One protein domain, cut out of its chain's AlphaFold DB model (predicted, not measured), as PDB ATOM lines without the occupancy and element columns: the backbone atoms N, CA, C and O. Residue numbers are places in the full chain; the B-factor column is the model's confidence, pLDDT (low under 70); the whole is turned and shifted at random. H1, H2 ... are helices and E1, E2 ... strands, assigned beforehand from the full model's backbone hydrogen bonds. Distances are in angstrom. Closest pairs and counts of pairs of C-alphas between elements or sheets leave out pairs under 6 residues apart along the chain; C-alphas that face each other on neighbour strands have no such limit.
ATOM      1  N   TRP A   3     136.158 124.063 175.434       82.38
ATOM      2  CA  TRP A   3     135.343 125.176 175.945       82.38
ATOM      3  C   TRP A   3     135.954 125.865 177.173       82.38
ATOM      4  O   TRP A   3     136.067 127.085 177.194       82.38
ATOM      5  N   LEU A   4     136.422 125.107 178.173       80.31
ATOM      6  CA  LEU A   4     137.041 125.698 179.367       80.31
ATOM      7  C   LEU A   4     138.357 126.423 179.057       80.31
ATOM      8  O   LEU A   4     138.649 127.434 179.686       80.31
ATOM      9  N   LYS A   5     139.125 125.935 178.076       79.50
ATOM     10  CA  LYS A   5     140.370 126.573 177.618       79.50
ATOM     11  C   LYS A   5     140.112 127.875 176.863       79.50
ATOM     12  O   LYS A   5     140.966 128.750 176.862       79.50
ATOM     13  N   GLU A   6     138.947 127.991 176.234       78.38
ATOM     14  CA  GLU A   6     138.514 129.190 175.514       78.38
ATOM     15  C   GLU A   6     137.778 130.185 176.426       78.38
ATOM     16  O   GLU A   6     137.837 131.390 176.201       78.38
ATOM     17  N   THR A   7     137.115 129.690 177.473       79.44
ATOM     18  CA  THR A   7     136.328 130.508 178.412       79.44
ATOM     19  C   THR A   7     137.195 131.132 179.503       79.44
ATOM     20  O   THR A   7     136.946 132.263 179.918       79.44
ATOM     21  N   TYR A   8     138.220 130.418 179.977       81.06
ATOM     22  CA  TYR A   8     139.054 130.855 181.095       81.06
ATOM     23  C   TYR A   8     140.487 131.114 180.651       81.06
ATOM     24  O   TYR A   8     141.103 130.291 179.982       81.06
ATOM     25  N   ARG A   9     141.049 132.242 181.103       75.94
ATOM     26  CA  ARG A   9     142.428 132.648 180.794       75.94
ATOM     27  C   ARG A   9     143.470 131.613 181.242       75.94
ATOM     28  O   ARG A   9     144.440 131.400 180.525       75.94
ATOM     29  N   ASN A  10     143.250 130.985 182.400       78.81
ATOM     30  CA  ASN A  10     144.122 129.965 182.990       78.81
ATOM     31  C   ASN A  10     143.308 128.690 183.289       78.81
ATOM     32  O   ASN A  10     142.881 128.478 184.426       78.81
ATOM     33  N   PRO A  11     143.038 127.840 182.288       73.75
ATOM     34  CA  PRO A  11     142.128 126.705 182.447       73.75
ATOM     35  C   PRO A  11     142.629 125.656 183.446       73.75
ATOM     36  O   PRO A  11     141.820 125.082 184.173       73.75
ATOM     37  N   ASP A  12     143.943 125.447 183.540       74.50
ATOM     38  CA  ASP A  12     144.538 124.460 184.453       74.50
ATOM     39  C   ASP A  12     144.411 124.867 185.934       74.50
ATOM     40  O   ASP A  12     144.410 124.013 186.815       74.50
ATOM     41  N   GLU A  13     144.248 126.161 186.228       76.62
ATOM     42  CA  GLU A  13     143.990 126.658 187.592       76.62
ATOM     43  C   GLU A  13     142.509 126.511 187.988       76.62
ATOM     44  O   GLU A  13     142.162 126.380 189.170       76.62
ATOM     45  N   VAL A  14     141.635 126.521 186.980       72.75
ATOM     46  CA  VAL A  14     140.175 126.492 187.102       72.75
ATOM     47  C   VAL A  14     139.660 125.054 187.174       72.75
ATOM     48  O   VAL A  14     138.767 124.768 187.972       72.75
ATOM     49  N   ILE A  15     140.231 124.123 186.407       81.38
ATOM     50  CA  ILE A  15     139.854 122.703 186.439       81.38
ATOM     51  C   ILE A  15     140.341 122.079 187.750       81.38
ATOM     52  O   ILE A  15     141.535 121.962 188.004       81.38
ATOM     53  N   LYS A  16     139.402 121.644 188.596       73.56
ATOM     54  CA  LYS A  16     139.714 120.998 189.882       73.56
ATOM     55  C   LYS A  16     139.753 119.477 189.775       73.56
ATOM     56  O   LYS A  16     140.452 118.829 190.545       73.56
ATOM     57  N   SER A  17     138.998 118.907 188.838       68.69
ATOM     58  CA  SER A  17     139.055 117.483 188.507       68.69
ATOM     59  C   SER A  17     138.422 117.219 187.147       68.69
ATOM     60  O   SER A  17     137.401 117.825 186.811       68.69
ATOM     61  N   SER A  18     138.966 116.249 186.423       67.00
ATOM     62  CA  SER A  18     138.370 115.699 185.209       67.00
ATOM     63  C   SER A  18     138.473 114.178 185.223       67.00
ATOM     64  O   SER A  18     139.519 113.631 185.568       67.00
ATOM     65  N   ILE A  19     137.395 113.509 184.831       67.19
ATOM     66  CA  ILE A  19     137.438 112.128 184.347       67.19
ATOM     67  C   ILE A  19     137.144 112.234 182.858       67.19
ATOM     68  O   ILE A  19     136.111 112.800 182.486       67.19
ATOM     69  N   ASP A  20     138.078 111.778 182.024       65.88
ATOM     70  CA  ASP A  20     137.997 111.952 180.574       65.88
ATOM     71  C   ASP A  20     136.625 111.521 180.042       65.88
ATOM     72  O   ASP A  20     136.183 110.395 180.244       65.88
ATOM     73  N   ASN A  21     135.952 112.461 179.372       63.50
ATOM     74  CA  ASN A  21     134.632 112.319 178.749       63.50
ATOM     75  C   ASN A  21     133.438 111.972 179.663       63.50
ATOM     76  O   ASN A  21     132.342 111.784 179.141       63.50
ATOM     77  N   GLU A  22     133.592 111.963 180.988       79.44
ATOM     78  CA  GLU A  22     132.481 111.656 181.907       79.44
ATOM     79  C   GLU A  22     132.077 112.847 182.769       79.44
ATOM     80  O   GLU A  22     130.892 113.149 182.912       79.44
ATOM     81  N   MET A  23     133.055 113.539 183.351       86.38
ATOM     82  CA  MET A  23     132.780 114.582 184.330       86.38
ATOM     83  C   MET A  23     133.873 115.633 184.340       86.38
ATOM     84  O   MET A  23     135.067 115.327 184.292       86.38
ATOM     85  N   ILE A  24     133.447 116.885 184.474       89.50
ATOM     86  CA  ILE A  24     134.335 118.006 184.738       89.50
ATOM     87  C   ILE A  24     133.830 118.811 185.919       89.50
ATOM     88  O   ILE A  24     132.663 119.192 185.978       89.50
ATOM     89  N   ARG A  25     134.748 119.135 186.831       91.06
ATOM     90  CA  ARG A  25     134.524 120.100 187.900       91.06
ATOM     91  C   ARG A  25     135.514 121.239 187.773       91.06
ATOM     92  O   ARG A  25     136.725 121.012 187.725       91.06
ATOM     93  N   PHE A  26     135.001 122.458 187.780       90.94
ATOM     94  CA  PHE A  26     135.818 123.653 187.643       90.94
ATOM     95  C   PHE A  26     135.358 124.769 188.580       90.94
ATOM     96  O   PHE A  26     134.221 124.768 189.057       90.94
ATOM     97  N   GLU A  27     136.268 125.695 188.864       93.81
ATOM     98  CA  GLU A  27     136.047 126.876 189.692       93.81
ATOM     99  C   GLU A  27     136.292 128.150 188.884       93.81
ATOM    100  O   GLU A  27     137.426 128.438 188.511       93.81
ATOM    101  N   GLY A  28     135.235 128.908 188.612       91.81
ATOM    102  CA  GLY A  28     135.347 130.214 187.977       91.81
ATOM    103  C   GLY A  28     135.351 131.346 188.999       91.81
ATOM    104  O   GLY A  28     134.958 131.168 190.152       91.81
ATOM    105  N   TYR A  29     135.769 132.526 188.549       91.88
ATOM    106  CA  TYR A  29     135.737 133.769 189.314       91.88
ATOM    107  C   TYR A  29     134.882 134.803 188.584       91.88
ATOM    108  O   TYR A  29     134.904 134.866 187.355       91.88
ATOM    109  N   GLN A  30     134.147 135.607 189.343       91.50
ATOM    110  CA  GLN A  30     133.275 136.657 188.842       91.50
ATOM    111  C   GLN A  30     133.498 137.944 189.640       91.50
ATOM    112  O   GLN A  30     133.413 137.970 190.874       91.50
ATOM    113  N   GLU A  31     133.754 139.037 188.928       92.25
ATOM    114  CA  GLU A  31     133.709 140.375 189.512       92.25
ATOM    115  C   GLU A  31     132.261 140.805 189.729       92.25
ATOM    116  O   GLU A  31     131.384 140.493 188.922       92.25
ATOM    117  N   SER A  32     132.004 141.532 190.819       90.69
ATOM    118  CA  SER A  32     130.644 141.930 191.216       90.69
ATOM    119  C   SER A  32     129.661 140.749 191.256       90.69
ATOM    120  O   SER A  32     128.495 140.889 190.903       90.69
ATOM    121  N   PHE A  33     130.145 139.582 191.689       90.19
ATOM    122  CA  PHE A  33     129.397 138.328 191.751       90.19
ATOM    123  C   PHE A  33     128.101 138.443 192.556       90.19
ATOM    124  O   PHE A  33     127.071 137.894 192.174       90.19
ATOM    125  N   VAL A  34     128.154 139.154 193.681       88.69
ATOM    126  CA  VAL A  34     127.039 139.278 194.613       88.69
ATOM    127  C   VAL A  34     126.888 140.725 195.058       88.69
ATOM    128  O   VAL A  34     127.790 141.273 195.687       88.69
ATOM    129  N   CYS A  35     125.726 141.327 194.804       89.06
ATOM    130  CA  CYS A  35     125.420 142.700 195.204       89.06
ATOM    131  C   CYS A  35     124.361 142.743 196.312       89.06
ATOM    132  O   CYS A  35     123.284 142.159 196.189       89.06
ATOM    133  N   ILE A  36     124.668 143.450 197.399       86.00
ATOM    134  CA  ILE A  36     123.782 143.640 198.548       86.00
ATOM    135  C   ILE A  36     123.254 145.071 198.539       86.00
ATOM    136  O   ILE A  36     124.027 146.028 198.498       86.00
ATOM    137  N   GLU A  37     121.931 145.205 198.634       85.38
ATOM    138  CA  GLU A  37     121.271 146.505 198.756       85.38
ATOM    139  C   GLU A  37     121.103 146.909 200.229       85.38
ATOM    140  O   GLU A  37     120.458 146.219 201.025       85.38
ATOM    141  N   SER A  38     121.671 148.055 200.597       81.25
ATOM    142  CA  SER A  38     121.476 148.696 201.902       81.25
ATOM    143  C   SER A  38     121.227 150.199 201.701       81.25
ATOM    144  O   SER A  38     120.419 150.561 200.854       81.25
ATOM    145  N   MET A  39     121.897 151.089 202.445       82.25
ATOM    146  CA  MET A  39     121.901 152.531 202.139       82.25
ATOM    147  C   MET A  39     122.623 152.853 200.821       82.25
ATOM    148  O   MET A  39     122.297 153.837 200.168       82.25
ATOM    149  N   MET A  40     123.589 152.018 200.434       86.12
ATOM    150  CA  MET A  40     124.237 152.012 199.123       86.12
ATOM    151  C   MET A  40     124.356 150.561 198.650       86.12
ATOM    152  O   MET A  40     124.454 149.650 199.480       86.12
ATOM    153  N   THR A  41     124.360 150.353 197.336       89.00
ATOM    154  CA  THR A  41     124.639 149.047 196.735       89.00
ATOM    155  C   THR A  41     126.120 148.720 196.898       89.00
ATOM    156  O   THR A  41     126.979 149.514 196.515       89.00
ATOM    157  N   VAL A  42     126.430 147.549 197.453       90.06
ATOM    158  CA  VAL A  42     127.807 147.048 197.566       90.06
ATOM    159  C   VAL A  42     127.895 145.700 196.877       90.06
ATOM    160  O   VAL A  42     127.140 144.791 197.217       90.06
ATOM    161  N   CYS A  43     128.823 145.573 195.933       92.00
ATOM    162  CA  CYS A  43     129.071 144.335 195.210       92.00
ATOM    163  C   CYS A  43     130.379 143.693 195.666       92.00
ATOM    164  O   CYS A  43     131.395 144.365 195.840       92.00
ATOM    165  N   TYR A  44     130.331 142.382 195.854       92.31
ATOM    166  CA  TYR A  44     131.447 141.548 196.258       92.31
ATOM    167  C   TYR A  44     131.829 140.641 195.102       92.31
ATOM    168  O   TYR A  44     130.966 140.071 194.433       92.31
ATOM    169  N   ASN A  45     133.130 140.493 194.891       94.62
ATOM    170  CA  ASN A  45     133.649 139.504 193.964       94.62
ATOM    171  C   ASN A  45     133.528 138.110 194.573       94.62
ATOM    172  O   ASN A  45     133.431 137.957 195.795       94.62
ATOM    173  N   GLY A  46     133.574 137.086 193.735       93.81
ATOM    174  CA  GLY A  46     133.453 135.732 194.233       93.81
ATOM    175  C   GLY A  46     133.821 134.660 193.236       93.81
ATOM    176  O   GLY A  46     134.141 134.935 192.082       93.81
ATOM    177  N   SER A  47     133.777 133.429 193.720       94.75
ATOM    178  CA  SER A  47     134.019 132.234 192.938       94.75
ATOM    179  C   SER A  47     132.814 131.307 192.962       94.75
ATOM    180  O   SER A  47     132.017 131.275 193.905       94.75
ATOM    181  N   TYR A  48     132.687 130.534 191.895       94.94
ATOM    182  CA  TYR A  48     131.668 129.513 191.746       94.94
ATOM    183  C   TYR A  48     132.325 128.199 191.361       94.94
ATOM    184  O   TYR A  48     133.225 128.160 190.530       94.94
ATOM    185  N   THR A  49     131.859 127.104 191.944       94.94
ATOM    186  CA  THR A  49     132.245 125.753 191.550       94.94
ATOM    187  C   THR A  49     131.086 125.101 190.827       94.94
ATOM    188  O   THR A  49     129.976 125.065 191.357       94.94
ATOM    189  N   ILE A  50     131.348 124.545 189.650       95.44
ATOM    190  CA  ILE A  50     130.343 123.881 188.818       95.44
ATOM    191  C   ILE A  50     130.842 122.484 188.473       95.44
ATOM    192  O   ILE A  50     132.030 122.285 188.206       95.44
ATOM    193  N   ARG A  51     129.927 121.515 188.504       93.56
ATOM    194  CA  ARG A  51     130.123 120.173 187.959       93.56
ATOM    195  C   ARG A  51     129.287 120.031 186.695       93.56
ATOM    196  O   ARG A  51     128.114 120.396 186.683       93.56
ATOM    197  N   ILE A  52     129.901 119.492 185.649       93.12
ATOM    198  CA  ILE A  52     129.220 119.093 184.426       93.12
ATOM    199  C   ILE A  52     129.448 117.599 184.226       93.12
ATOM    200  O   ILE A  52     130.591 117.166 184.095       93.12
ATOM    201  N   ASP A  53     128.361 116.837 184.213       92.19
ATOM    202  CA  ASP A  53     128.367 115.392 183.978       92.19
ATOM    203  C   ASP A  53     127.828 115.104 182.570       92.19
ATOM    204  O   ASP A  53     126.792 115.656 182.192       92.19
ATOM    205  N   PHE A  54     128.495 114.245 181.799       88.56
ATOM    206  CA  PHE A  54     128.136 113.910 180.417       88.56
ATOM    207  C   PHE A  54     127.656 112.464 180.327       88.56
ATOM    208  O   PHE A  54     128.315 111.547 180.812       88.56
ATOM    209  N   LYS A  55     126.493 112.248 179.705       88.81
ATOM    210  CA  LYS A  55     125.927 110.910 179.510       88.81
ATOM    211  C   LYS A  55     124.946 110.887 178.342       88.81
ATOM    212  O   LYS A  55     124.063 111.737 178.266       88.81
ATOM    213  N   ASP A  56     125.072 109.896 177.460       87.88
ATOM    214  CA  ASP A  56     124.131 109.619 176.361       87.88
ATOM    215  C   ASP A  56     123.808 110.852 175.485       87.88
ATOM    216  O   ASP A  56     122.649 111.133 175.178       87.88
ATOM    217  N   GLY A  57     124.835 111.635 175.131       82.56
ATOM    218  CA  GLY A  57     124.685 112.860 174.329       82.56
ATOM    219  C   GLY A  57     124.015 114.026 175.066       82.56
ATOM    220  O   GLY A  57     123.638 115.017 174.447       82.56
ATOM    221  N   ARG A  58     123.849 113.920 176.386       88.50
ATOM    222  CA  ARG A  58     123.306 114.964 177.258       88.50
ATOM    223  C   ARG A  58     124.357 115.381 178.270       88.50
ATOM    224  O   ARG A  58     125.278 114.624 178.579       88.50
ATOM    225  N   PHE A  59     124.171 116.567 178.832       90.62
ATOM    226  CA  PHE A  59     124.943 117.018 179.977       90.62
ATOM    227  C   PHE A  59     124.018 117.442 181.117       90.62
ATOM    228  O   PHE A  59     122.901 117.914 180.895       90.62
ATOM    229  N   LYS A  60     124.497 117.281 182.348       93.44
ATOM    230  CA  LYS A  60     123.909 117.871 183.549       93.44
ATOM    231  C   LYS A  60     124.827 118.990 184.018       93.44
ATOM    232  O   LYS A  60     125.986 118.727 184.303       93.44
ATOM    233  N   PHE A  61     124.306 120.210 184.112       94.19
ATOM    234  CA  PHE A  61     125.021 121.367 184.649       94.19
ATOM    235  C   PHE A  61     124.586 121.608 186.094       94.19
ATOM    236  O   PHE A  61     123.407 121.846 186.355       94.19
ATOM    237  N   GLU A  62     125.519 121.525 187.038       94.44
ATOM    238  CA  GLU A  62     125.218 121.575 188.467       94.44
ATOM    239  C   GLU A  62     126.131 122.571 189.189       94.44
ATOM    240  O   GLU A  62     127.324 122.304 189.371       94.44
ATOM    241  N   PRO A  63     125.594 123.718 189.640       93.56
ATOM    242  CA  PRO A  63     126.274 124.559 190.612       93.56
ATOM    243  C   PRO A  63     126.507 123.778 191.909       93.56
ATOM    244  O   PRO A  63     125.575 123.234 192.495       93.56
ATOM    245  N   VAL A  64     127.759 123.717 192.356       94.56
ATOM    246  CA  VAL A  64     128.176 122.966 193.550       94.56
ATOM    247  C   VAL A  64     128.417 123.898 194.727       94.56
ATOM    248  O   VAL A  64     128.095 123.555 195.861       94.56
ATOM    249  N   ARG A  65     129.030 125.060 194.479       94.31
ATOM    250  CA  ARG A  65     129.429 125.984 195.543       94.31
ATOM    251  C   ARG A  65     129.501 127.408 195.031       94.31
ATOM    252  O   ARG A  65     129.939 127.622 193.906       94.31
ATOM    253  N   LEU A  66     129.121 128.365 195.871       94.00
ATOM    254  CA  LEU A  66     129.231 129.792 195.592       94.00
ATOM    255  C   LEU A  66     129.858 130.497 196.785       94.00
ATOM    256  O   LEU A  66     129.394 130.335 197.910       94.00
ATOM    257  N   ILE A  67     130.902 131.281 196.552       94.62
ATOM    258  CA  ILE A  67     131.620 132.013 197.596       94.62
ATOM    259  C   ILE A  67     131.769 133.450 197.143       94.62
ATOM    260  O   ILE A  67     132.158 133.697 196.009       94.62
ATOM    261  N   PHE A  68     131.519 134.398 198.034       93.75
ATOM    262  CA  PHE A  68     131.879 135.792 197.815       93.75
ATOM    263  C   PHE A  68     132.813 136.282 198.918       93.75
ATOM    264  O   PHE A  68     132.708 135.870 200.076       93.75
ATOM    265  N   ASN A  69     133.738 137.163 198.549       94.12
ATOM    266  CA  ASN A  69     134.730 137.710 199.460       94.12
ATOM    267  C   ASN A  69     134.261 139.059 200.006       94.12
ATOM    268  O   ASN A  69     134.009 140.001 199.253       94.12
ATOM    269  N   ILE A  70     134.161 139.158 201.330       92.31
ATOM    270  CA  ILE A  70     133.928 140.421 202.024       92.31
ATOM    271  C   ILE A  70     135.302 140.996 202.399       92.31
ATOM    272  O   ILE A  70     136.018 140.360 203.182       92.31
ATOM    273  N   PRO A  71     135.677 142.184 201.886       91.50
ATOM    274  CA  PRO A  71     136.940 142.827 202.219       91.50
ATOM    275  C   PRO A  71     136.972 143.247 203.697       91.50
ATOM    276  O   PRO A  71     135.923 143.377 204.338       91.50
ATOM    277  N   PRO A  72     138.167 143.480 204.265       93.06
ATOM    278  CA  PRO A  72     138.273 143.914 205.647       93.06
ATOM    279  C   PRO A  72     137.650 145.304 205.827       93.06
ATOM    280  O   PRO A  72     137.691 146.153 204.937       93.06
ATOM    281  N   SER A  73     137.110 145.552 207.015       89.56
ATOM    282  CA  SER A  73     136.633 146.864 207.452       89.56
ATOM    283  C   SER A  73     137.312 147.259 208.763       89.56
ATOM    284  O   SER A  73     138.025 146.457 209.365       89.56
ATOM    285  N   GLN A  74     137.053 148.478 209.244       89.56
ATOM    286  CA  GLN A  74     137.611 148.982 210.505       89.56
ATOM    287  C   GLN A  74     137.414 148.012 211.686       89.56
ATOM    288  O   GLN A  74     138.264 147.950 212.567       89.56
ATOM    289  N   ASN A  75     136.323 147.235 211.679       90.06
ATOM    290  CA  ASN A  75     135.928 146.367 212.791       90.06
ATOM    291  C   ASN A  75     135.866 144.878 212.419       90.06
ATOM    292  O   ASN A  75     135.312 144.079 213.175       90.06
ATOM    293  N   SER A  76     136.336 144.468 211.239       89.94
ATOM    294  CA  SER A  76     136.227 143.069 210.801       89.94
ATOM    295  C   SER A  76     137.318 142.700 209.806       89.94
ATOM    296  O   SER A  76     137.576 143.444 208.864       89.94
ATOM    297  N   ALA A  77     137.925 141.528 209.994       94.00
ATOM    298  CA  ALA A  77     138.841 140.951 209.017       94.00
ATOM    299  C   ALA A  77     138.109 140.571 207.720       94.00
ATOM    300  O   ALA A  77     136.888 140.386 207.712       94.00
ATOM    301  N   ALA A  78     138.879 140.429 206.640       93.62
ATOM    302  CA  ALA A  78     138.377 139.872 205.393       93.62
ATOM    303  C   ALA A  78     137.838 138.457 205.634       93.62
ATOM    304  O   ALA A  78     138.398 137.710 206.442       93.62
ATOM    305  N   ARG A  79     136.769 138.081 204.933       93.88
ATOM    306  CA  ARG A  79     136.221 136.727 205.030       93.88
ATOM    307  C   ARG A  79     135.562 136.275 203.744       93.88
ATOM    308  O   ARG A  79     134.855 137.041 203.092       93.88
ATOM    309  N   ASP A  80     135.700 134.989 203.479       94.31
ATOM    310  CA  ASP A  80     134.912 134.299 202.474       94.31
ATOM    311  C   ASP A  80     133.570 133.894 203.077       94.31
ATOM    312  O   ASP A  80     133.496 133.365 204.188       94.31
ATOM    313  N   THR A  81     132.496 134.186 202.356       91.94
ATOM    314  CA  THR A  81     131.135 133.841 202.757       91.94
ATOM    315  C   THR A  81     130.524 132.947 201.696       91.94
ATOM    316  O   THR A  81     130.493 133.292 200.517       91.94
ATOM    317  N   GLU A  82     130.042 131.785 202.123       91.62
ATOM    318  CA  GLU A  82     129.367 130.847 201.238       91.62
ATOM    319  C   GLU A  82     127.915 131.266 201.031       91.62
ATOM    320  O   GLU A  82     127.176 131.523 201.986       91.62
ATOM    321  N   LEU A  83     127.511 131.331 199.766       88.88
ATOM    322  CA  LEU A  83     126.132 131.546 199.398       88.88
ATOM    323  C   LEU A  83     125.420 130.198 199.300       88.88
ATOM    324  O   LEU A  83     125.733 129.384 198.432       88.88
ATOM    325  N   SER A  84     124.449 129.971 200.188       86.88
ATOM    326  CA  SER A  84     123.695 128.718 200.191       86.88
ATOM    327  C   SER A  84     122.900 128.557 198.895       86.88
ATOM    328  O   SER A  84     122.054 129.397 198.576       86.88
ATOM    329  N   LEU A  85     123.145 127.436 198.213       84.00
ATOM    330  CA  LEU A  85     122.398 126.929 197.057       84.00
ATOM    331  C   LEU A  85     121.146 126.121 197.460       84.00
ATOM    332  O   LEU A  85     120.560 125.429 196.631       84.00
ATOM    333  N   SER A  86     120.753 126.160 198.738       81.00
ATOM    334  CA  SER A  86     119.518 125.540 199.227       81.00
ATOM    335  C   SER A  86     118.267 126.252 198.681       81.00
ATOM    336  O   SER A  86     118.339 127.073 197.773       81.00
ATOM    337  N   ASP A  87     117.105 125.995 199.280       80.00
ATOM    338  CA  ASP A  87     115.796 126.571 198.924       80.00
ATOM    339  C   ASP A  87     115.679 128.117 198.926       80.00
ATOM    340  O   ASP A  87     114.588 128.651 198.729       80.00
ATOM    341  N   GLY A  88     116.764 128.853 199.184       81.44
ATOM    342  CA  GLY A  88     116.776 130.314 199.216       81.44
ATOM    343  C   GLY A  88     115.959 130.923 200.359       81.44
ATOM    344  O   GLY A  88     115.809 132.141 200.404       81.44
ATOM    345  N   SER A  89     115.453 130.125 201.306       86.44
ATOM    346  CA  SER A  89     114.536 130.574 202.365       86.44
ATOM    347  C   SER A  89     115.087 131.733 203.203       86.44
ATOM    348  O   SER A  89     114.340 132.643 203.566       86.44
ATOM    349  N   TYR A  90     116.404 131.774 203.436       86.25
ATOM    350  CA  TYR A  90     117.083 132.870 204.143       86.25
ATOM    351  C   TYR A  90     116.923 134.236 203.455       86.25
ATOM    352  O   TYR A  90     116.994 135.275 204.122       86.25
ATOM    353  N   MET A  91     116.669 134.255 202.141       89.12
ATOM    354  CA  MET A  91     116.446 135.486 201.386       89.12
ATOM    355  C   MET A  91     115.080 136.112 201.682       89.12
ATOM    356  O   MET A  91     114.891 137.321 201.513       89.12
ATOM    357  N   TYR A  92     114.133 135.315 202.171       90.94
ATOM    358  CA  TYR A  92     112.757 135.721 202.404       90.94
ATOM    359  C   TYR A  92     112.493 135.973 203.898       90.94
ATOM    360  O   TYR A  92     113.202 135.535 204.808       90.94
ATOM    361  N   LYS A  93     111.478 136.786 204.170       92.56
ATOM    362  CA  LYS A  93     110.873 136.946 205.495       92.56
ATOM    363  C   LYS A  93     109.860 135.819 205.713       92.56
ATOM    364  O   LYS A  93     109.343 135.262 204.752       92.56
ATOM    365  N   ASN A  94     109.462 135.579 206.965       92.00
ATOM    366  CA  ASN A  94     108.450 134.563 207.304       92.00
ATOM    367  C   ASN A  94     107.097 134.779 206.599       92.00
ATOM    368  O   ASN A  94     106.324 133.843 206.449       92.00
ATOM    369  N   ASN A  95     106.804 136.008 206.160       92.88
ATOM    370  CA  ASN A  95     105.606 136.340 205.385       92.88
ATOM    371  C   ASN A  95     105.793 136.198 203.860       92.88
ATOM    372  O   ASN A  95     105.007 136.759 203.101       92.88
ATOM    373  N   GLY A  96     106.863 135.539 203.406       90.69
ATOM    374  CA  GLY A  96     107.168 135.308 201.993       90.69
ATOM    375  C   GLY A  96     107.716 136.521 201.236       90.69
ATOM    376  O   GLY A  96     108.039 136.404 200.059       90.69
ATOM    377  N   LYS A  97     107.859 137.695 201.868       93.62
ATOM    378  CA  LYS A  97     108.448 138.868 201.202       93.62
ATOM    379  C   LYS A  97     109.969 138.753 201.139       93.62
ATOM    380  O   LYS A  97     110.606 138.529 202.168       93.62
ATOM    381  N   LEU A  98     110.546 138.999 199.965       91.69
ATOM    382  CA  LEU A  98     111.995 139.094 199.776       91.69
ATOM    383  C   LEU A  98     112.579 140.200 200.672       91.69
ATOM    384  O   LEU A  98     112.005 141.288 200.810       91.69
ATOM    385  N   ARG A  99     113.705 139.927 201.335       91.12
ATOM    386  CA  ARG A  99     114.428 140.952 202.098       91.12
ATOM    387  C   ARG A  99     115.147 141.862 201.109       91.12
ATOM    388  O   ARG A  99     115.803 141.376 200.199       91.12
ATOM    389  N   SER A 100     115.071 143.175 201.335       88.31
ATOM    390  CA  SER A 100     115.661 144.178 200.435       88.31
ATOM    391  C   SER A 100     117.131 143.903 200.123       88.31
ATOM    392  O   SER A 100     117.539 144.038 198.982       88.31
ATOM    393  N   MET A 101     117.898 143.445 201.115       86.56
ATOM    394  CA  MET A 101     119.323 143.139 200.960       86.56
ATOM    395  C   MET A 101     119.634 142.033 199.940       86.56
ATOM    396  O   MET A 101     120.749 141.982 199.439       86.56
ATOM    397  N   TYR A 102     118.659 141.175 199.628       88.12
ATOM    398  CA  TYR A 102     118.776 140.086 198.656       88.12
ATOM    399  C   TYR A 102     117.937 140.346 197.400       88.12
ATOM    400  O   TYR A 102     117.680 139.420 196.642       88.12
ATOM    401  N   SER A 103     117.483 141.584 197.168       88.50
ATOM    402  CA  SER A 103     116.577 141.928 196.060       88.50
ATOM    403  C   SER A 103     117.101 141.510 194.683       88.50
ATOM    404  O   SER A 103     116.312 141.166 193.807       88.50
ATOM    405  N   ARG A 104     118.425 141.518 194.512       88.06
ATOM    406  CA  ARG A 104     119.102 141.192 193.256       88.06
ATOM    407  C   ARG A 104     119.381 139.705 193.059       88.06
ATOM    408  O   ARG A 104     119.449 139.243 191.928       88.06
ATOM    409  N   TYR A 105     119.504 138.944 194.144       87.38
ATOM    410  CA  TYR A 105     119.973 137.556 194.099       87.38
ATOM    411  C   TYR A 105     119.089 136.637 193.248       87.38
ATOM    412  O   TYR A 105     119.652 135.855 192.482       87.38
ATOM    413  N   PRO A 106     117.742 136.730 193.312       86.06
ATOM    414  CA  PRO A 106     116.875 135.922 192.460       86.06
ATOM    415  C   PRO A 106     117.062 136.148 190.955       86.06
ATOM    416  O   PRO A 106     116.596 135.319 190.183       86.06
ATOM    417  N   ASN A 107     117.717 137.238 190.541       87.31
ATOM    418  CA  ASN A 107     117.992 137.542 189.137       87.31
ATOM    419  C   ASN A 107     119.469 137.308 188.790       87.31
ATOM    420  O   ASN A 107     119.766 136.564 187.861       87.31
ATOM    421  N   ASP A 108     120.387 137.899 189.559       87.94
ATOM    422  CA  ASP A 108     121.815 137.938 189.222       87.94
ATOM    423  C   ASP A 108     122.451 136.530 189.256       87.94
ATOM    424  O   ASP A 108     123.234 136.178 188.375       87.94
ATOM    425  N   VAL A 109     122.086 135.687 190.235       88.31
ATOM    426  CA  VAL A 109     122.664 134.335 190.366       88.31
ATOM    427  C   VAL A 109     122.182 133.395 189.251       88.31
ATOM    428  O   VAL A 109     123.028 132.747 188.629       88.31
ATOM    429  N   PRO A 110     120.870 133.300 188.942       89.44
ATOM    430  CA  PRO A 110     120.422 132.524 187.789       89.44
ATOM    431  C   PRO A 110     120.978 133.032 186.461       89.44
ATOM    432  O   PRO A 110     121.318 132.203 185.619       89.44
ATOM    433  N   GLU A 111     121.099 134.350 186.263       91.81
ATOM    434  CA  GLU A 111     121.601 134.877 184.990       91.81
ATOM    435  C   GLU A 111     123.050 134.459 184.735       91.81
ATOM    436  O   GLU A 111     123.332 133.977 183.643       91.81
ATOM    437  N   LEU A 112     123.929 134.490 185.746       91.31
ATOM    438  CA  LEU A 112     125.296 133.971 185.607       91.31
ATOM    439  C   LEU A 112     125.309 132.529 185.073       91.31
ATOM    440  O   LEU A 112     126.043 132.201 184.140       91.31
ATOM    441  N   PHE A 113     124.513 131.641 185.671       93.06
ATOM    442  CA  PHE A 113     124.486 130.247 185.234       93.06
ATOM    443  C   PHE A 113     123.849 130.088 183.857       93.06
ATOM    444  O   PHE A 113     124.325 129.281 183.063       93.06
ATOM    445  N   ASN A 114     122.815 130.871 183.547       94.38
ATOM    446  CA  ASN A 114     122.197 130.876 182.227       94.38
ATOM    447  C   ASN A 114     123.188 131.328 181.149       94.38
ATOM    448  O   ASN A 114     123.243 130.710 180.089       94.38
ATOM    449  N   GLU A 115     123.989 132.360 181.407       94.06
ATOM    450  CA  GLU A 115     125.037 132.825 180.497       94.06
ATOM    451  C   GLU A 115     126.110 131.752 180.270       94.06
ATOM    452  O   GLU A 115     126.467 131.476 179.123       94.06
ATOM    453  N   LEU A 116     126.561 131.075 181.333       94.19
ATOM    454  CA  LEU A 116     127.512 129.963 181.223       94.19
ATOM    455  C   LEU A 116     126.934 128.784 180.428       94.19
ATOM    456  O   LEU A 116     127.618 128.224 179.572       94.19
ATOM    457  N   ILE A 117     125.669 128.426 180.670       94.56
ATOM    458  CA  ILE A 117     124.979 127.361 179.929       94.56
ATOM    459  C   ILE A 117     124.822 127.747 178.455       94.56
ATOM    460  O   ILE A 117     125.110 126.928 177.586       94.56
ATOM    461  N   ARG A 118     124.411 128.986 178.152       94.81
ATOM    462  CA  ARG A 118     124.306 129.488 176.770       94.81
ATOM    463  C   ARG A 118     125.661 129.440 176.064       94.81
ATOM    464  O   ARG A 118     125.732 128.944 174.947       94.81
ATOM    465  N   SER A 119     126.730 129.890 176.727       93.38
ATOM    466  CA  SER A 119     128.099 129.826 176.197       93.38
ATOM    467  C   SER A 119     128.514 128.391 175.856       93.38
ATOM    468  O   SER A 119     128.998 128.134 174.753       93.38
ATOM    469  N   LEU A 120     128.269 127.446 176.770       91.06
ATOM    470  CA  LEU A 120     128.563 126.031 176.555       91.06
ATOM    471  C   LEU A 120     127.756 125.445 175.388       91.06
ATOM    472  O   LEU A 120     128.315 124.733 174.557       91.06
ATOM    473  N   LEU A 121     126.458 125.747 175.304       91.06
ATOM    474  CA  LEU A 121     125.599 125.280 174.212       91.06
ATOM    475  C   LEU A 121     126.083 125.804 172.859       91.06
ATOM    476  O   LEU A 121     126.302 125.010 171.949       91.06
ATOM    477  N   SER A 122     126.352 127.107 172.753       90.69
ATOM    478  CA  SER A 122     126.881 127.704 171.523       90.69
ATOM    479  C   SER A 122     128.233 127.115 171.114       90.69
ATOM    480  O   SER A 122     128.528 127.010 169.926       90.69
ATOM    481  N   TYR A 123     129.070 126.730 172.078       88.31
ATOM    482  CA  TYR A 123     130.326 126.039 171.798       88.31
ATOM    483  C   TYR A 123     130.096 124.647 171.188       88.31
ATOM    484  O   TYR A 123     130.722 124.295 170.189       88.31
ATOM    485  N   ILE A 124     129.175 123.870 171.767       85.50
ATOM    486  CA  ILE A 124     128.814 122.533 171.275       85.50
ATOM    487  C   ILE A 124     128.210 122.622 169.864       85.50
ATOM    488  O   ILE A 124     128.578 121.839 168.991       85.50
ATOM    489  N   GLU A 125     127.327 123.592 169.621       86.56
ATOM    490  CA  GLU A 125     126.684 123.807 168.318       86.56
ATOM    491  C   GLU A 125     127.701 124.132 167.216       86.56
ATOM    492  O   GLU A 125     127.696 123.480 166.172       86.56
ATOM    493  N   LYS A 126     128.639 125.056 167.465       84.44
ATOM    494  CA  LYS A 126     129.702 125.395 166.500       84.44
ATOM    495  C   LYS A 126     130.593 124.202 166.153       84.44
ATOM    496  O   LYS A 126     130.970 124.034 164.995       84.44
ATOM    497  N   GLY A 127     130.922 123.371 167.144       75.12
ATOM    498  CA  GLY A 127     131.685 122.142 166.917       75.12
ATOM    499  C   GLY A 127     130.949 121.156 166.002       75.12
ATOM    500  O   GLY A 127     131.572 120.526 165.149       75.12
ATOM    501  N   ASN A 128     129.620 121.075 166.122       64.69
ATOM    502  CA  ASN A 128     128.794 120.221 165.269       64.69
ATOM    503  C   ASN A 128     128.703 120.750 163.825       64.69
ATOM    504  O   ASN A 128     128.801 119.960 162.889       64.69
ATOM    505  N   GLU A 129     128.582 122.067 163.625       62.22
ATOM    506  CA  GLU A 129     128.551 122.688 162.286       62.22
ATOM    507  C   GLU A 129     129.867 122.512 161.512       62.22
ATOM    508  O   GLU A 129     129.863 122.350 160.291       62.22
ATOM    509  N   GLN A 130     131.011 122.513 162.203       57.09
ATOM    510  CA  GLN A 130     132.299 122.216 161.569       57.09
ATOM    511  C   GLN A 130     132.417 120.741 161.172       57.09
ATOM    512  O   GLN A 130     132.940 120.453 160.102       57.09
ATOM    513  N   SER A 131     131.872 119.815 161.970       53.31
ATOM    514  CA  SER A 131     131.895 118.382 161.645       53.31
ATOM    515  C   SER A 131     130.982 117.983 160.477       53.31
ATOM    516  O   SER A 131     131.223 116.957 159.852       53.31
ATOM    517  N   SER A 132     129.963 118.787 160.143       49.16
ATOM    518  CA  SER A 132     129.085 118.526 158.991       49.16
ATOM    519  C   SER A 132     129.624 119.054 157.658       49.16
ATOM    520  O   SER A 132     129.026 118.780 156.623       49.16
ATOM    521  N   ASN A 133     130.713 119.831 157.668       46.28
ATOM    522  CA  ASN A 133     131.342 120.374 156.456       46.28
ATOM    523  C   ASN A 133     132.544 119.542 155.966       46.28
ATOM    524  O   ASN A 133     133.133 119.899 154.949       46.28
TER     525      ASN A 133
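AT A GLANCE: This is residues 3 to 133 of the 136 residues of an uncharacterized protein of Flavobacteriales bacterium (UniProt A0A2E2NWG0). A curled antiparallel sheet, like part of a barrel but open between E1 and E5, has one long helix, H3, packed on it through residues 105 to 120. Residues 125 to 133 and the turn of residues 72 to 77 stick out. The printed part has 131 residues, mixed in class, in the order H1 H2 E1 E2 E3 E4 E5 H3, with sheet order E1 E2 E3 E4 E5. It is loose, with a radius of gyration of the C-alphas of 17.6 A, and spans 58 by 34 by 24 A.

IN THESE COORDINATES: H1, residues 3 to 7, begins at C-alpha 3 (135.343, 125.176, 175.945). H2 is residues 11 to 14 and E1 residues 15 to 19. E2, residues 23 to 37, is 36.9 A long and bends by 62 degrees at residue 31. E3, residues 41 to 55, is 41.9 A long and bends by 55 degrees at residue 45. E4, residues 58 to 70, is 37.1 A long, and E5 is residues 79 to 82. H3, residues 105 to 131, is 39.5 A long and ends at C-alpha 131 (131.895, 118.382, 161.645).

HOW THE PARTS SIT: The twisted sheet is a meander, each strand the antiparallel neighbour of the one before, in four hairpins. Pairs within hydrogen-bond range include N 19 and O 23 for E1 and E2, 3.0 A; N 30 and O 46 for E2 and E3, 2.8 A; N 49 and O 65 for E3 and E4, 2.8 A; and N 70 and O 79 for E4 and E5, 2.8 A. H3 is on the sheet; its closest C-alphas to E2 are those of Tyr 105 and Val 34, 7.3 A. H2 stands at the sheet's level, and H1 only grazes the sheet. H1 and H3 are close but not clearly touching, the closest C-alphas, of Trp 3 and Tyr 123, being 6.6 A apart. The O i to N i+4 pair of H1 is within hydrogen-bond range, as are 22 of 23 in H3; H2 is too short for one.

THE WHOLE: The C-alphas of Asn 75 and Asn 133, the two farthest apart, are 62.2 A apart. The printed part has no cut. The link from E5 to H3, 22 residues, is long. Residues 17 to 21 and 128 to 133 have pLDDT under 70.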